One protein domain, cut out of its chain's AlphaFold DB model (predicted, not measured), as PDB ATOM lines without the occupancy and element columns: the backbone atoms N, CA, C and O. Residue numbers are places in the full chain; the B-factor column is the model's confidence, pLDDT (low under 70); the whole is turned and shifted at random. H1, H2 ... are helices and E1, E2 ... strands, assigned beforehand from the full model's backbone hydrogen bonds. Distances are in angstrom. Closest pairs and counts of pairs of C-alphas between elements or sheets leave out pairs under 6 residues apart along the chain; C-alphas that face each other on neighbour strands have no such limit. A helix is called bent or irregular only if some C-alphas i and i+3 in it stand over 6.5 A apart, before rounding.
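This is residues 36 to 110 and 120 to 155 of the 305 residues of an uncharacterized protein of Theileria orientalis (UniProt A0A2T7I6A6). Helices H1 and H3 pack on H5 at crossed angles, H6 lies across one end of these three helices, and a small two-stranded sheet, E1 and E2, sits at the other end. H4 folds back along H3 as the second arm of a helical hairpin, and the short H2 lies near H1, H3 and H4. The printed part has 111 residues with six named helices and two named strands, in the order H1 E1 H2 H3 H4 E2 H5 H6; the sheet, in the order E1 - E2, is antiparallel and the class is mostly helix. The whole is compact, with a radius of gyration of the C-alphas of 13.5 A and spans of 42 by 29 by 27 A.

Strands E1, residues 55 to 57, and E2, residues 123 to 125, have three residues each. H5, residues 126 to 138, follows E2 directly and is 18.2 A long. H1, residues 36 to 49, is 20.2 A long and begins at C-alpha 36 (214.588, 212.090, 285.822). H3, residues 69 to 83, is 21.2 A long; it is irregular, but only just, with C-alphas 77 and 80 6.9 A apart. H4, residues 96 to 106, and H6, residues 144 to 154, are each 15.6 A long, and H6 ends at C-alpha 154 (210.575, 206.912, 278.337). H2, residues 59 to 63, is 8.0 A long.

E1 and E2 are antiparallel neighbours at 142 degrees, with N 56 and O 124 within hydrogen-bond range at 2.9 A. The closest C-alphas of E1 and H5 are those of Lys 55 and Lys 126, 5.5 A apart. H5 touches H1, closest at C-alphas 130 and 43, 6.2 A, opposite ways at a steep tilt of 40 degrees. H5 touches H3 with residues 78 to 82 of H3 alone, closest at C-alphas 129 and 82, 6.9 A, at a steep tilt of 60 degrees. H1 and H3 are apart. H6 touches H3, closest at C-alphas 145 and 74, 5.6 A, and is about perpendicular to H1, which it touches, at 80 degrees; their closest C-alphas, 153 and 38, are 6.4 A apart. H3 and H4 form a hairpin at a shallow tilt of 17 degrees, closest at C-alphas 83 and 99, 5.3 A. Every O i to N i+4 pair is within hydrogen-bond range in H1, H5 and H6, against 9 of 11 in H3, 5 of 7 in H4 and 0 of 1 in H2, where 1 of 2 O i to N i+3 pairs is.

The C-alphas farthest apart, of Thr 92 and Asn 155, are 43.5 A apart. Residues 111 to 119 are not printed, and C-alphas 110 and 120 are 14.7 A apart across the cut. The link from H3 to H4 is long. Mean pLDDT of the printed part is 75.4; residues 83 to 110 are among those under 70.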
ATOM      1  N   THR A  36     213.392 211.255 285.646       80.94
ATOM      2  CA  THR A  36     214.588 212.090 285.822       80.94
ATOM      3  C   THR A  36     215.873 211.305 285.555       80.94
ATOM      4  O   THR A  36     216.768 211.830 284.891       80.94
ATOM      5  N   ASP A  37     215.961 210.057 286.017       81.56
ATOM      6  CA  ASP A  37     217.132 209.199 285.805       81.56
ATOM      7  C   ASP A  37     217.307 208.858 284.326       81.56
ATOM      8  O   ASP A  37     218.419 208.941 283.805       81.56
ATOM      9  N   LEU A  38     216.208 208.575 283.620       86.31
ATOM     10  CA  LEU A  38     216.217 208.327 282.177       86.31
ATOM     11  C   LEU A  38     216.695 209.557 281.392       86.31
ATOM     12  O   LEU A  38     217.568 209.450 280.525       86.31
ATOM     13  N   LYS A  39     216.202 210.754 281.741       87.50
ATOM     14  CA  LYS A  39     216.677 212.016 281.144       87.50
ATOM     15  C   LYS A  39     218.163 212.228 281.394       87.50
ATOM     16  O   LYS A  39     218.892 212.583 280.471       87.50
ATOM     17  N   LEU A  40     218.623 212.024 282.627       85.44
ATOM     18  CA  LEU A  40     220.033 212.186 282.979       85.44
ATOM     19  C   LEU A  40     220.921 211.163 282.266       85.44
ATOM     20  O   LEU A  40     221.992 211.541 281.791       85.44
ATOM     21  N   ALA A  41     220.483 209.910 282.149       86.00
ATOM     22  CA  ALA A  41     221.194 208.865 281.421       86.00
ATOM     23  C   ALA A  41     221.389 209.253 279.949       86.00
ATOM     24  O   ALA A  41     222.524 209.262 279.468       86.00
ATOM     25  N   TRP A  42     220.320 209.689 279.278       92.25
ATOM     26  CA  TRP A  42     220.392 210.162 277.896       92.25
ATOM     27  C   TRP A  42     221.292 211.400 277.744       92.25
ATOM     28  O   TRP A  42     222.184 211.435 276.896       92.25
ATOM     29  N   ILE A  43     221.137 212.403 278.617       90.56
ATOM     30  CA  ILE A  43     221.980 213.611 278.619       90.56
ATOM     31  C   ILE A  43     223.459 213.250 278.785       90.56
ATOM     32  O   ILE A  43     224.320 213.837 278.128       90.56
ATOM     33  N   ASN A  44     223.767 212.315 279.685       88.69
ATOM     34  CA  ASN A  44     225.127 211.852 279.915       88.69
ATOM     35  C   ASN A  44     225.672 211.157 278.668       88.69
ATOM     36  O   ASN A  44     226.755 211.520 278.225       88.69
ATOM     37  N   GLN A  45     224.903 210.250 278.063       90.44
ATOM     38  CA  GLN A  45     225.284 209.557 276.832       90.44
ATOM     39  C   GLN A  45     225.634 210.543 275.709       90.44
ATOM     40  O   GLN A  45     226.713 210.452 275.126       90.44
ATOM     41  N   ILE A  46     224.769 211.524 275.436       89.31
ATOM     42  CA  ILE A  46     225.038 212.548 274.417       89.31
ATOM     43  C   ILE A  46     226.235 213.415 274.807       89.31
ATOM     44  O   ILE A  46     227.099 213.691 273.978       89.31
ATOM     45  N   SER A  47     226.318 213.824 276.076       88.75
ATOM     46  CA  SER A  47     227.423 214.646 276.561       88.75
ATOM     47  C   SER A  47     228.769 213.956 276.371       88.75
ATOM     48  O   SER A  47     229.690 214.650 275.961       88.75
ATOM     49  N   GLU A  48     228.895 212.659 276.673       89.00
ATOM     50  CA  GLU A  48     230.145 211.896 276.522       89.00
ATOM     51  C   GLU A  48     230.578 211.806 275.055       89.00
ATOM     52  O   GLU A  48     231.749 212.012 274.744       89.00
ATOM     53  N   ARG A  49     229.632 211.582 274.134       87.56
ATOM     54  CA  ARG A  49     229.921 211.505 272.690       87.56
ATOM     55  C   ARG A  49     230.419 212.827 272.103       87.56
ATOM     56  O   ARG A  49     231.142 212.834 271.112       87.56
ATOM     57  N   LEU A  50     230.053 213.942 272.727       86.50
ATOM     58  CA  LEU A  50     230.456 215.289 272.329       86.50
ATOM     59  C   LEU A  50     231.684 215.810 273.089       86.50
ATOM     60  O   LEU A  50     232.077 216.963 272.895       86.50
ATOM     61  N   LEU A  51     232.291 215.020 273.983       87.31
ATOM     62  CA  LEU A  51     233.431 215.496 274.762       87.31
ATOM     63  C   LEU A  51     234.679 215.716 273.900       87.31
ATOM     64  O   LEU A  51     235.064 214.910 273.052       87.31
ATOM     65  N   VAL A  52     235.358 216.819 274.202       81.81
ATOM     66  CA  VAL A  52     236.715 217.141 273.766       81.81
ATOM     67  C   VAL A  52     237.480 217.604 275.003       81.81
ATOM     68  O   VAL A  52     237.314 218.727 275.490       81.81
ATOM     69  N   GLY A  53     238.276 216.698 275.575       81.69
ATOM     70  CA  GLY A  53     238.899 216.906 276.882       81.69
ATOM     71  C   GLY A  53     237.845 217.068 277.986       81.69
ATOM     72  O   GLY A  53     237.010 216.194 278.189       81.69
ATOM     73  N   ALA A  54     237.868 218.200 278.701       81.75
ATOM     74  CA  ALA A  54     236.943 218.491 279.806       81.75
ATOM     75  C   ALA A  54     235.681 219.286 279.397       81.75
ATOM     76  O   ALA A  54     234.865 219.651 280.252       81.75
ATOM     77  N   LYS A  55     235.528 219.617 278.110       82.56
ATOM     78  CA  LYS A  55     234.424 220.436 277.588       82.56
ATOM     79  C   LYS A  55     233.633 219.665 276.537       82.56
ATOM     80  O   LYS A  55     234.124 218.702 275.964       82.56
ATOM     81  N   VAL A  56     232.398 220.099 276.318       84.25
ATOM     82  CA  VAL A  56     231.520 219.576 275.270       84.25
ATOM     83  C   VAL A  56     231.704 220.449 274.036       84.25
ATOM     84  O   VAL A  56     231.612 221.673 274.147       84.25
ATOM     85  N   ASP A  57     231.986 219.830 272.895       83.31
ATOM     86  CA  ASP A  57     232.116 220.512 271.612       83.31
ATOM     87  C   ASP A  57     230.819 220.393 270.824       83.31
ATOM     88  O   ASP A  57     230.391 219.301 270.449       83.31
ATOM     89  N   LEU A  58     230.170 221.531 270.603       78.94
ATOM     90  CA  LEU A  58     228.902 221.568 269.901       78.94
ATOM     91  C   LEU A  58     229.103 221.253 268.415       78.94
ATOM     92  O   LEU A  58     228.282 220.540 267.865       78.94
ATOM     93  N   THR A  59     230.206 221.636 267.765       74.38
ATOM     94  CA  THR A  59     230.399 221.364 266.316       74.38
ATOM     95  C   THR A  59     230.271 219.879 265.955       74.38
ATOM     96  O   THR A  59     229.796 219.539 264.874       74.38
ATOM     97  N   LYS A  60     230.586 218.985 266.900       76.81
ATOM     98  CA  LYS A  60     230.478 217.530 266.751       76.81
ATOM     99  C   LYS A  60     229.055 216.975 266.742       76.81
ATOM    100  O   LYS A  60     228.877 215.812 266.385       76.81
ATOM    101  N   VAL A  61     228.038 217.759 267.100       75.88
ATOM    102  CA  VAL A  61     226.636 217.301 267.064       75.88
ATOM    103  C   VAL A  61     226.229 216.884 265.652       75.88
ATOM    104  O   VAL A  61     225.507 215.905 265.500       75.88
ATOM    105  N   VAL A  62     226.740 217.568 264.623       69.50
ATOM    106  CA  VAL A  62     226.469 217.250 263.207       69.50
ATOM    107  C   VAL A  62     227.067 215.897 262.804       69.50
ATOM    108  O   VAL A  62     226.527 215.214 261.941       69.50
ATOM    109  N   SER A  63     228.154 215.490 263.460       70.88
ATOM    110  CA  SER A  63     228.825 214.206 263.235       70.88
ATOM    111  C   SER A  63     228.317 213.066 264.127       70.88
ATOM    112  O   SER A  63     228.870 211.971 264.067       70.88
ATOM    113  N   LEU A  64     227.305 213.296 264.979       77.31
ATOM    114  CA  LEU A  64     226.742 212.228 265.806       77.31
ATOM    115  C   LEU A  64     225.959 211.239 264.936       77.31
ATOM    116  O   LEU A  64     224.900 211.552 264.396       77.31
ATOM    117  N   ASP A  65     226.463 210.016 264.857       76.06
ATOM    118  CA  ASP A  65     225.829 208.883 264.194       76.06
ATOM    119  C   ASP A  65     224.816 208.160 265.105       76.06
ATOM    120  O   ASP A  65     224.781 208.348 266.324       76.06
ATOM    121  N   GLY A  66     223.930 207.349 264.526       76.50
ATOM    122  CA  GLY A  66     223.002 206.509 265.298       76.50
ATOM    123  C   GLY A  66     221.987 207.260 266.173       76.50
ATOM    124  O   GLY A  66     221.422 206.658 267.080       76.50
ATOM    125  N   LEU A  67     221.766 208.557 265.932       81.19
ATOM    126  CA  LEU A  67     220.679 209.307 266.562       81.19
ATOM    127  C   LEU A  67     219.369 209.077 265.810       81.19
ATOM    128  O   LEU A  67     219.318 209.138 264.579       81.19
ATOM    129  N   SER A  68     218.289 208.881 266.557       83.38
ATOM    130  CA  SER A  68     216.937 208.912 266.011       83.38
ATOM    131  C   SER A  68     216.583 210.318 265.513       83.38
ATOM    132  O   SER A  68     217.107 211.336 265.976       83.38
ATOM    133  N   ARG A  69     215.616 210.405 264.593       79.81
ATOM    134  CA  ARG A  69     215.131 211.694 264.076       79.81
ATOM    135  C   ARG A  69     214.632 212.628 265.188       79.81
ATOM    136  O   ARG A  69     214.810 213.838 265.098       79.81
ATOM    137  N   VAL A  70     214.043 212.064 266.242       83.56
ATOM    138  CA  VAL A  70     213.513 212.810 267.394       83.56
ATOM    139  C   VAL A  70     214.639 213.480 268.175       83.56
ATOM    140  O   VAL A  70     214.530 214.656 268.519       83.56
ATOM    141  N   GLU A  71     215.731 212.754 268.414       83.50
ATOM    142  CA  GLU A  71     216.919 213.282 269.084       83.50
ATOM    143  C   GLU A  71     217.556 214.410 268.276       83.50
ATOM    144  O   GLU A  71     217.887 215.455 268.834       83.50
ATOM    145  N   VAL A  72     217.671 214.232 266.956       82.25
ATOM    146  CA  VAL A  72     218.213 215.256 266.052       82.25
ATOM    147  C   VAL A  72     217.353 216.522 266.077       82.25
ATOM    148  O   VAL A  72     217.879 217.619 266.260       82.25
ATOM    149  N   ASP A  73     216.032 216.389 265.935       79.00
ATOM    150  CA  ASP A  73     215.104 217.526 265.942       79.00
ATOM    151  C   ASP A  73     215.112 218.266 267.292       79.00
ATOM    152  O   ASP A  73     215.023 219.497 267.335       79.00
ATOM    153  N   PHE A  74     215.254 217.533 268.401       87.25
ATOM    154  CA  PHE A  74     215.404 218.117 269.731       87.25
ATOM    155  C   PHE A  74     216.736 218.857 269.892       87.25
ATOM    156  O   PHE A  74     216.750 219.982 270.393       87.25
ATOM    157  N   LEU A  75     217.851 218.260 269.459       84.12
ATOM    158  CA  LEU A  75     219.168 218.888 269.552       84.12
ATOM    159  C   LEU A  75     219.227 220.172 268.723       84.12
ATOM    160  O   LEU A  75     219.700 221.180 269.241       84.12
ATOM    161  N   LYS A  76     218.654 220.189 267.513       76.12
ATOM    162  CA  LYS A  76     218.507 221.414 266.703       76.12
ATOM    163  C   LYS A  76     217.749 222.515 267.448       76.12
ATOM    164  O   LYS A  76     218.201 223.652 267.489       76.12
ATOM    165  N   LEU A  77     216.655 222.177 268.130       79.88
ATOM    166  CA  LEU A  77     215.936 223.136 268.978       79.88
ATOM    167  C   LEU A  77     216.760 223.599 270.196       79.88
ATOM    168  O   LEU A  77     216.606 224.726 270.673       79.88
ATOM    169  N   ALA A  78     217.614 222.741 270.750       80.19
ATOM    170  CA  ALA A  78     218.427 223.086 271.912       80.19
ATOM    171  C   ALA A  78     219.577 224.040 271.557       80.19
ATOM    172  O   ALA A  78     220.047 224.785 272.421       80.19
ATOM    173  N   VAL A  79     220.005 224.054 270.294       73.56
ATOM    174  CA  VAL A  79     221.167 224.800 269.807       73.56
ATOM    175  C   VAL A  79     221.143 226.291 270.167       73.56
ATOM    176  O   VAL A  79     222.120 226.730 270.772       73.56
ATOM    177  N   PRO A  80     220.066 227.072 269.948       69.06
ATOM    178  CA  PRO A  80     220.025 228.477 270.366       69.06
ATOM    179  C   PRO A  80     220.242 228.678 271.876       69.06
ATOM    180  O   PRO A  80     220.918 229.617 272.299       69.06
ATOM    181  N   ASN A  81     219.716 227.765 272.698       74.75
ATOM    182  CA  ASN A  81     219.874 227.812 274.154       74.75
ATOM    183  C   ASN A  81     221.309 227.477 274.583       74.75
ATOM    184  O   ASN A  81     221.799 228.020 275.572       74.75
ATOM    185  N   LEU A  82     221.986 226.590 273.852       74.44
ATOM    186  CA  LEU A  82     223.378 226.214 274.099       74.44
ATOM    187  C   LEU A  82     224.356 227.280 273.588       74.44
ATOM    188  O   LEU A  82     225.329 227.596 274.272       74.44
ATOM    189  N   ALA A  83     224.061 227.866 272.428       66.75
ATOM    190  CA  ALA A  83     224.873 228.867 271.747       66.75
ATOM    191  C   ALA A  83     225.148 230.094 272.617       66.75
ATOM    192  O   ALA A  83     226.273 230.585 272.662       66.75
ATOM    193  N   TYR A  84     224.146 230.533 273.384       65.62
ATOM    194  CA  TYR A  84     224.281 231.654 274.314       65.62
ATOM    195  C   TYR A  84     225.389 231.447 275.365       65.62
ATOM    196  O   TYR A  84     225.972 232.409 275.867       65.62
ATOM    197  N   PHE A  85     225.693 230.197 275.719       66.50
ATOM    198  CA  PHE A  85     226.693 229.859 276.734       66.50
ATOM    199  C   PHE A  85     227.985 229.276 276.155       66.50
ATOM    200  O   PHE A  85     228.902 228.965 276.926       66.50
ATOM    201  N   ALA A  86     228.058 229.114 274.835       65.88
ATOM    202  CA  ALA A  86     229.182 228.498 274.160       65.88
ATOM    203  C   ALA A  86     230.202 229.545 273.703       65.88
ATOM    204  O   ALA A  86     229.855 230.600 273.170       65.88
ATOM    205  N   LYS A  87     231.487 229.246 273.901       63.22
ATOM    206  CA  LYS A  87     232.590 230.132 273.512       63.22
ATOM    207  C   LYS A  87     233.455 229.461 272.453       63.22
ATOM    208  O   LYS A  87     233.824 228.297 272.609       63.22
ATOM    209  N   SER A  88     233.826 230.221 271.425       61.34
ATOM    210  CA  SER A  88     234.917 229.837 270.529       61.34
ATOM    211  C   SER A  88     236.261 229.950 271.276       61.34
ATOM    212  O   SER A  88     236.437 230.909 272.038       61.34
ATOM    213  N   PRO A  89     237.215 229.014 271.093       53.53
ATOM    214  CA  PRO A  89     238.508 228.997 271.788       53.53
ATOM    215  C   PRO A  89     239.337 230.282 271.663       53.53
ATOM    216  O   PRO A  89     240.172 230.544 272.526       53.53
ATOM    217  N   HIS A  90     239.106 231.080 270.614       52.31
ATOM    218  CA  HIS A  90     239.929 232.245 270.267       52.31
ATOM    219  C   HIS A  90     239.201 233.596 270.384       52.31
ATOM    220  O   HIS A  90     239.797 234.632 270.104       52.31
ATOM    221  N   SER A  91     237.932 233.622 270.806       49.97
ATOM    222  CA  SER A  91     237.152 234.866 270.900       49.97
ATOM    223  C   SER A  91     237.293 235.529 272.280       49.97
ATOM    224  O   SER A  91     236.943 234.955 273.315       49.97
ATOM    225  N   THR A  92     237.784 236.775 272.286       49.69
ATOM    226  CA  THR A  92     237.756 237.702 273.435       49.69
ATOM    227  C   THR A  92     236.503 238.587 273.445       49.69
ATOM    228  O   THR A  92     236.189 239.195 274.468       49.69
ATOM    229  N   THR A  93     235.764 238.632 272.331       45.84
ATOM    230  CA  THR A  93     234.563 239.448 272.100       45.84
ATOM    231  C   THR A  93     233.395 238.576 271.622       45.84
ATOM    232  O   THR A  93     233.483 237.916 270.593       45.84
ATOM    233  N   THR A  94     232.357 238.565 272.471       49.78
ATOM    234  CA  THR A  94     230.955 238.100 272.356       49.78
ATOM    235  C   THR A  94     230.579 236.840 271.554       49.78
ATOM    236  O   THR A  94     231.059 236.531 270.472       49.78
ATOM    237  N   ASN A  95     229.583 236.143 272.118       55.28
ATOM    238  CA  ASN A  95     228.904 234.919 271.668       55.28
ATOM    239  C   ASN A  95     228.360 234.925 270.218       55.28
ATOM    240  O   ASN A  95     227.792 233.925 269.791       55.28
ATOM    241  N   GLU A  96     228.485 236.018 269.466       53.91
ATOM    242  CA  GLU A  96     227.829 236.240 268.168       53.91
ATOM    243  C   GLU A  96     228.367 235.325 267.061       53.91
ATOM    244  O   GLU A  96     227.581 234.744 266.317       53.91
ATOM    245  N   ALA A  97     229.684 235.096 267.004       54.59
ATOM    246  CA  ALA A  97     230.271 234.165 266.036       54.59
ATOM    247  C   ALA A  97     229.852 232.706 266.309       54.59
ATOM    248  O   ALA A  97     229.502 231.974 265.386       54.59
ATOM    249  N   SER A  98     229.817 232.300 267.586       54.66
ATOM    250  CA  SER A  98     229.294 230.988 267.998       54.66
ATOM    251  C   SER A  98     227.802 230.847 267.672       54.66
ATOM    252  O   SER A  98     227.362 229.765 267.300       54.66
ATOM    253  N   LEU A  99     227.024 231.929 267.814       58.19
ATOM    254  CA  LEU A  99     225.591 231.972 267.514       58.19
ATOM    255  C   LEU A  99     225.311 231.826 266.016       58.19
ATOM    256  O   LEU A  99     224.460 231.021 265.661       58.19
ATOM    257  N   LEU A 100     226.035 232.537 265.146       58.62
ATOM    258  CA  LEU A 100     225.858 232.453 263.688       58.62
ATOM    259  C   LEU A 100     226.155 231.044 263.145       58.62
ATOM    260  O   LEU A 100     225.416 230.527 262.311       58.62
ATOM    261  N   LEU A 101     227.190 230.382 263.671       59.19
ATOM    262  CA  LEU A 101     227.553 229.005 263.300       59.19
ATOM    263  C   LEU A 101     226.573 227.949 263.804       59.19
ATOM    264  O   LEU A 101     226.483 226.864 263.244       59.19
ATOM    265  N   LEU A 102     225.874 228.249 264.891       60.88
ATOM    266  CA  LEU A 102     224.853 227.382 265.457       60.88
ATOM    267  C   LEU A 102     223.483 227.646 264.812       60.88
ATOM    268  O   LEU A 102     222.690 226.725 264.665       60.88
ATOM    269  N   GLN A 103     223.220 228.866 264.341       56.91
ATOM    270  CA  GLN A 103     222.032 229.199 263.549       56.91
ATOM    271  C   GLN A 103     222.016 228.500 262.185       56.91
ATOM    272  O   GLN A 103     220.942 228.120 261.725       56.91
ATOM    273  N   SER A 104     223.176 228.255 261.564       56.53
ATOM    274  CA  SER A 104     223.241 227.480 260.313       56.53
ATOM    275  C   SER A 104     222.745 226.033 260.474       56.53
ATOM    276  O   SER A 104     222.350 225.405 259.492       56.53
ATOM    277  N   TRP A 105     222.671 225.517 261.705       60.00
ATOM    278  CA  TRP A 105     222.109 224.197 261.990       60.00
ATOM    279  C   TRP A 105     220.577 224.143 261.985       60.00
ATOM    280  O   TRP A 105     220.021 223.053 261.832       60.00
ATOM    281  N   ASP A 106     219.883 225.275 262.157       53.06
ATOM    282  CA  ASP A 106     218.413 225.320 262.282       53.06
ATOM    283  C   ASP A 106     217.687 225.233 260.922       53.06
ATOM    284  O   ASP A 106     216.465 225.336 260.859       53.06
ATOM    285  N   GLY A 107     218.401 225.015 259.808       44.75
ATOM    286  CA  GLY A 107     217.718 224.962 258.510       44.75
ATOM    287  C   GLY A 107     218.529 224.698 257.248       44.75
ATOM    288  O   GLY A 107     217.924 224.670 256.180       44.75
ATOM    289  N   VAL A 108     219.845 224.478 257.310       38.09
ATOM    290  CA  VAL A 108     220.645 224.220 256.100       38.09
ATOM    291  C   VAL A 108     221.308 222.844 256.204       38.09
ATOM    292  O   VAL A 108     221.888 222.538 257.248       38.09
ATOM    293  N   PRO A 109     221.229 221.978 255.172       38.25
ATOM    294  CA  PRO A 109     222.079 220.799 255.100       38.25
ATOM    295  C   PRO A 109     223.522 221.289 255.056       38.25
ATOM    296  O   PRO A 109     223.981 221.829 254.052       38.25
ATOM    297  N   ILE A 110     224.215 221.172 256.183       42.44
ATOM    298  CA  ILE A 110     225.584 221.645 256.283       42.44
ATOM    299  C   ILE A 110     226.463 220.624 255.567       42.44
ATOM    300  O   ILE A 110     226.919 219.649 256.157       42.44
ATOM    301  N   ALA A 120     237.101 226.085 264.508       61.38
ATOM    302  CA  ALA A 120     237.364 224.645 264.591       61.38
ATOM    303  C   ALA A 120     236.571 223.920 265.702       61.38
ATOM    304  O   ALA A 120     236.418 222.706 265.653       61.38
ATOM    305  N   SER A 121     236.093 224.637 266.726       68.69
ATOM    306  CA  SER A 121     235.296 224.062 267.822       68.69
ATOM    307  C   SER A 121     234.469 225.124 268.543       68.69
ATOM    308  O   SER A 121     234.871 226.287 268.642       68.69
ATOM    309  N   ILE A 122     233.314 224.724 269.074       75.38
ATOM    310  CA  ILE A 122     232.419 225.580 269.862       75.38
ATOM    311  C   ILE A 122     232.218 224.905 271.212       75.38
ATOM    312  O   ILE A 122     231.442 223.961 271.354       75.38
ATOM    313  N   LEU A 123     232.928 225.396 272.226       81.12
ATOM    314  CA  LEU A 123     233.049 224.691 273.494       81.12
ATOM    315  C   LEU A 123     232.086 225.242 274.546       81.12
ATOM    316  O   LEU A 123     232.017 226.449 274.804       81.12
ATOM    317  N   ILE A 124     231.412 224.331 275.242       81.88
ATOM    318  CA  ILE A 124     230.589 224.616 276.418       81.88
ATOM    319  C   ILE A 124     231.053 223.765 277.608       81.88
ATOM    320  O   ILE A 124     231.538 222.641 277.473       81.88
ATOM    321  N   ASN A 125     230.941 224.318 278.818       86.00
ATOM    322  CA  ASN A 125     231.205 223.554 280.034       86.00
ATOM    323  C   ASN A 125     230.199 222.393 280.157       86.00
ATOM    324  O   ASN A 125     228.994 222.604 280.014       86.00
ATOM    325  N   LYS A 126     230.691 221.192 280.486       84.56
ATOM    326  CA  LYS A 126     229.889 219.965 280.607       84.56
ATOM    327  C   LYS A 126     228.684 220.127 281.538       84.56
ATOM    328  O   LYS A 126     227.573 219.773 281.165       84.56
ATOM    329  N   LEU A 127     228.870 220.714 282.722       81.81
ATOM    330  CA  LEU A 127     227.783 220.927 283.684       81.81
ATOM    331  C   LEU A 127     226.731 221.902 283.138       81.81
ATOM    332  O   LEU A 127     225.533 221.674 283.293       81.81
ATOM    333  N   LYS A 128     227.165 222.962 282.443       81.56
ATOM    334  CA  LYS A 128     226.244 223.910 281.796       81.56
ATOM    335  C   LYS A 128     225.424 223.240 280.697       81.56
ATOM    336  O   LYS A 128     224.212 223.427 280.681       81.56
ATOM    337  N   PHE A 129     226.060 222.439 279.841       86.69
ATOM    338  CA  PHE A 129     225.368 221.651 278.820       86.69
ATOM    339  C   PHE A 129     224.281 220.773 279.451       86.69
ATOM    340  O   PHE A 129     223.106 220.918 279.115       86.69
ATOM    341  N   LYS A 130     224.651 219.952 280.443       87.06
ATOM    342  CA  LYS A 130     223.710 219.060 281.138       87.06
ATOM    343  C   LYS A 130     222.533 219.825 281.743       87.06
ATOM    344  O   LYS A 130     221.387 219.445 281.534       87.06
ATOM    345  N   ASN A 131     222.801 220.934 282.429       83.38
ATOM    346  CA  ASN A 131     221.767 221.727 283.089       83.38
ATOM    347  C   ASN A 131     220.802 222.400 282.102       83.38
ATOM    348  O   ASN A 131     219.613 222.502 282.395       83.38
ATOM    349  N   ILE A 132     221.289 222.875 280.950       83.38
ATOM    350  CA  ILE A 132     220.437 223.492 279.921       83.38
ATOM    351  C   ILE A 132     219.519 222.438 279.304       83.38
ATOM    352  O   ILE A 132     218.307 222.643 279.255       83.38
ATOM    353  N   ILE A 133     220.074 221.296 278.895       88.38
ATOM    354  CA  ILE A 133     219.287 220.211 278.303       88.38
ATOM    355  C   ILE A 133     218.284 219.644 279.310       88.38
ATOM    356  O   ILE A 133     217.114 219.466 278.974       88.38
ATOM    357  N   LEU A 134     218.697 219.441 280.563       89.12
ATOM    358  CA  LEU A 134     217.799 218.974 281.615       89.12
ATOM    359  C   LEU A 134     216.630 219.943 281.809       89.12
ATOM    360  O   LEU A 134     215.487 219.503 281.814       89.12
ATOM    361  N   LYS A 135     216.887 221.258 281.874       84.06
ATOM    362  CA  LYS A 135     215.826 222.279 281.953       84.06
ATOM    363  C   LYS A 135     214.865 222.218 280.764       84.06
ATOM    364  O   LYS A 135     213.659 222.363 280.958       84.06
ATOM    365  N   LEU A 136     215.372 221.989 279.550       85.75
ATOM    366  CA  LEU A 136     214.532 221.807 278.361       85.75
ATOM    367  C   LEU A 136     213.675 220.538 278.441       85.75
ATOM    368  O   LEU A 136     212.580 220.526 277.889       85.75
ATOM    369  N   LEU A 137     214.119 219.490 279.137       86.75
ATOM    370  CA  LEU A 137     213.393 218.222 279.297       86.75
ATOM    371  C   LEU A 137     212.487 218.167 280.542       86.75
ATOM    372  O   LEU A 137     211.607 217.307 280.608       86.75
ATOM    373  N   THR A 138     212.654 219.067 281.512       82.31
ATOM    374  CA  THR A 138     211.846 219.098 282.745       82.31
ATOM    375  C   THR A 138     210.764 220.176 282.741       82.31
ATOM    376  O   THR A 138     209.652 219.919 283.194       82.31
ATOM    377  N   ASN A 139     211.033 221.367 282.199       80.50
ATOM    378  CA  ASN A 139     210.085 222.487 282.266       80.50
ATOM    379  C   ASN A 139     208.856 222.270 281.373       80.50
ATOM    380  O   ASN A 139     208.975 221.716 280.291       80.50
ATOM    381  N   ALA A 140     207.667 222.746 281.733       73.44
ATOM    382  CA  ALA A 140     206.534 222.693 280.802       73.44
ATOM    383  C   ALA A 140     206.876 223.415 279.478       73.44
ATOM    384  O   ALA A 140     207.377 224.539 279.495       73.44
ATOM    385  N   SER A 141     206.639 222.759 278.340       78.94
ATOM    386  CA  SER A 141     206.875 223.317 277.007       78.94
ATOM    387  C   SER A 141     205.739 222.928 276.071       78.94
ATOM    388  O   SER A 141     205.271 221.792 276.111       78.94
ATOM    389  N   ASN A 142     205.328 223.866 275.219       80.31
ATOM    390  CA  ASN A 142     204.347 223.627 274.158       80.31
ATOM    391  C   ASN A 142     205.009 223.165 272.846       80.31
ATOM    392  O   ASN A 142     204.307 222.844 271.888       80.31
ATOM    393  N   ASP A 143     206.347 223.149 272.772       79.06
ATOM    394  CA  ASP A 143     207.047 222.708 271.566       79.06
ATOM    395  C   ASP A 143     206.935 221.185 271.416       79.06
ATOM    396  O   ASP A 143     207.428 220.414 272.245       79.06
ATOM    397  N   LYS A 144     206.303 220.751 270.319       84.56
ATOM    398  CA  LYS A 144     206.062 219.335 270.021       84.56
ATOM    399  C   LYS A 144     207.359 218.521 269.960       84.56
ATOM    400  O   LYS A 144     207.321 217.342 270.293       84.56
ATOM    401  N   ARG A 145     208.498 219.115 269.580       82.06
ATOM    402  CA  ARG A 145     209.807 218.432 269.544       82.06
ATOM    403  C   ARG A 145     210.279 218.069 270.949       82.06
ATOM    404  O   ARG A 145     210.737 216.956 271.167       82.06
ATOM    405  N   ILE A 146     210.092 218.972 271.917       85.00
ATOM    406  CA  ILE A 146     210.419 218.721 273.328       85.00
ATOM    407  C   ILE A 146     209.514 217.624 273.898       85.00
ATOM    408  O   ILE A 146     210.000 216.715 274.568       85.00
ATOM    409  N   THR A 147     208.209 217.679 273.622       85.75
ATOM    410  CA  THR A 147     207.257 216.672 274.115       85.75
ATOM    411  C   THR A 147     207.534 215.290 273.525       85.75
ATOM    412  O   THR A 147     207.571 214.317 274.272       85.75
ATOM    413  N   ARG A 148     207.818 215.209 272.215       87.38
ATOM    414  CA  ARG A 148     208.229 213.963 271.544       87.38
ATOM    415  C   ARG A 148     209.534 213.411 272.105       87.38
ATOM    416  O   ARG A 148     209.654 212.209 272.292       87.38
ATOM    417  N   MET A 149     210.502 214.276 272.401       90.75
ATOM    418  CA  MET A 149     211.760 213.847 273.007       90.75
ATOM    419  C   MET A 149     211.543 213.243 274.398       90.75
ATOM    420  O   MET A 149     212.121 212.213 274.722       90.75
ATOM    421  N   ARG A 150     210.671 213.840 275.218       89.69
ATOM    422  CA  ARG A 150     210.331 213.284 276.539       89.69
ATOM    423  C   ARG A 150     209.678 211.916 276.430       89.69
ATOM    424  O   ARG A 150     210.082 211.013 277.151       89.69
ATOM    425  N   SER A 151     208.710 211.753 275.527       88.19
ATOM    426  CA  SER A 151     208.087 210.446 275.305       88.19
ATOM    427  C   SER A 151     209.086 209.430 274.752       88.19
ATOM    428  O   SER A 151     209.054 208.285 275.176       88.19
ATOM    429  N   PHE A 152     210.004 209.852 273.876       88.69
ATOM    430  CA  PHE A 152     211.055 208.990 273.326       88.69
ATOM    431  C   PHE A 152     212.016 208.463 274.399       88.69
ATOM    432  O   PHE A 152     212.377 207.296 274.363       88.69
ATOM    433  N   ILE A 153     212.406 209.299 275.367       87.94
ATOM    434  CA  ILE A 153     213.292 208.890 276.473       87.94
ATOM    435  C   ILE A 153     212.642 207.805 277.338       87.94
ATOM    436  O   ILE A 153     213.335 206.913 277.819       87.94
ATOM    437  N   VAL A 154     211.327 207.891 277.542       85.94
ATOM    438  CA  VAL A 154     210.575 206.912 278.337       85.94
ATOM    439  C   VAL A 154     210.313 205.641 277.524       85.94
ATOM    440  O   VAL A 154     210.605 204.551 278.004       85.94
ATOM    441  N   ASN A 155     209.831 205.785 276.285       84.19
ATOM    442  CA  ASN A 155     209.477 204.691 275.376       84.19
ATOM    443  C   ASN A 155     210.089 204.918 273.974       84.19
ATOM    444  O   ASN A 155     209.444 205.509 273.101       84.19
TER     445      ASN A 155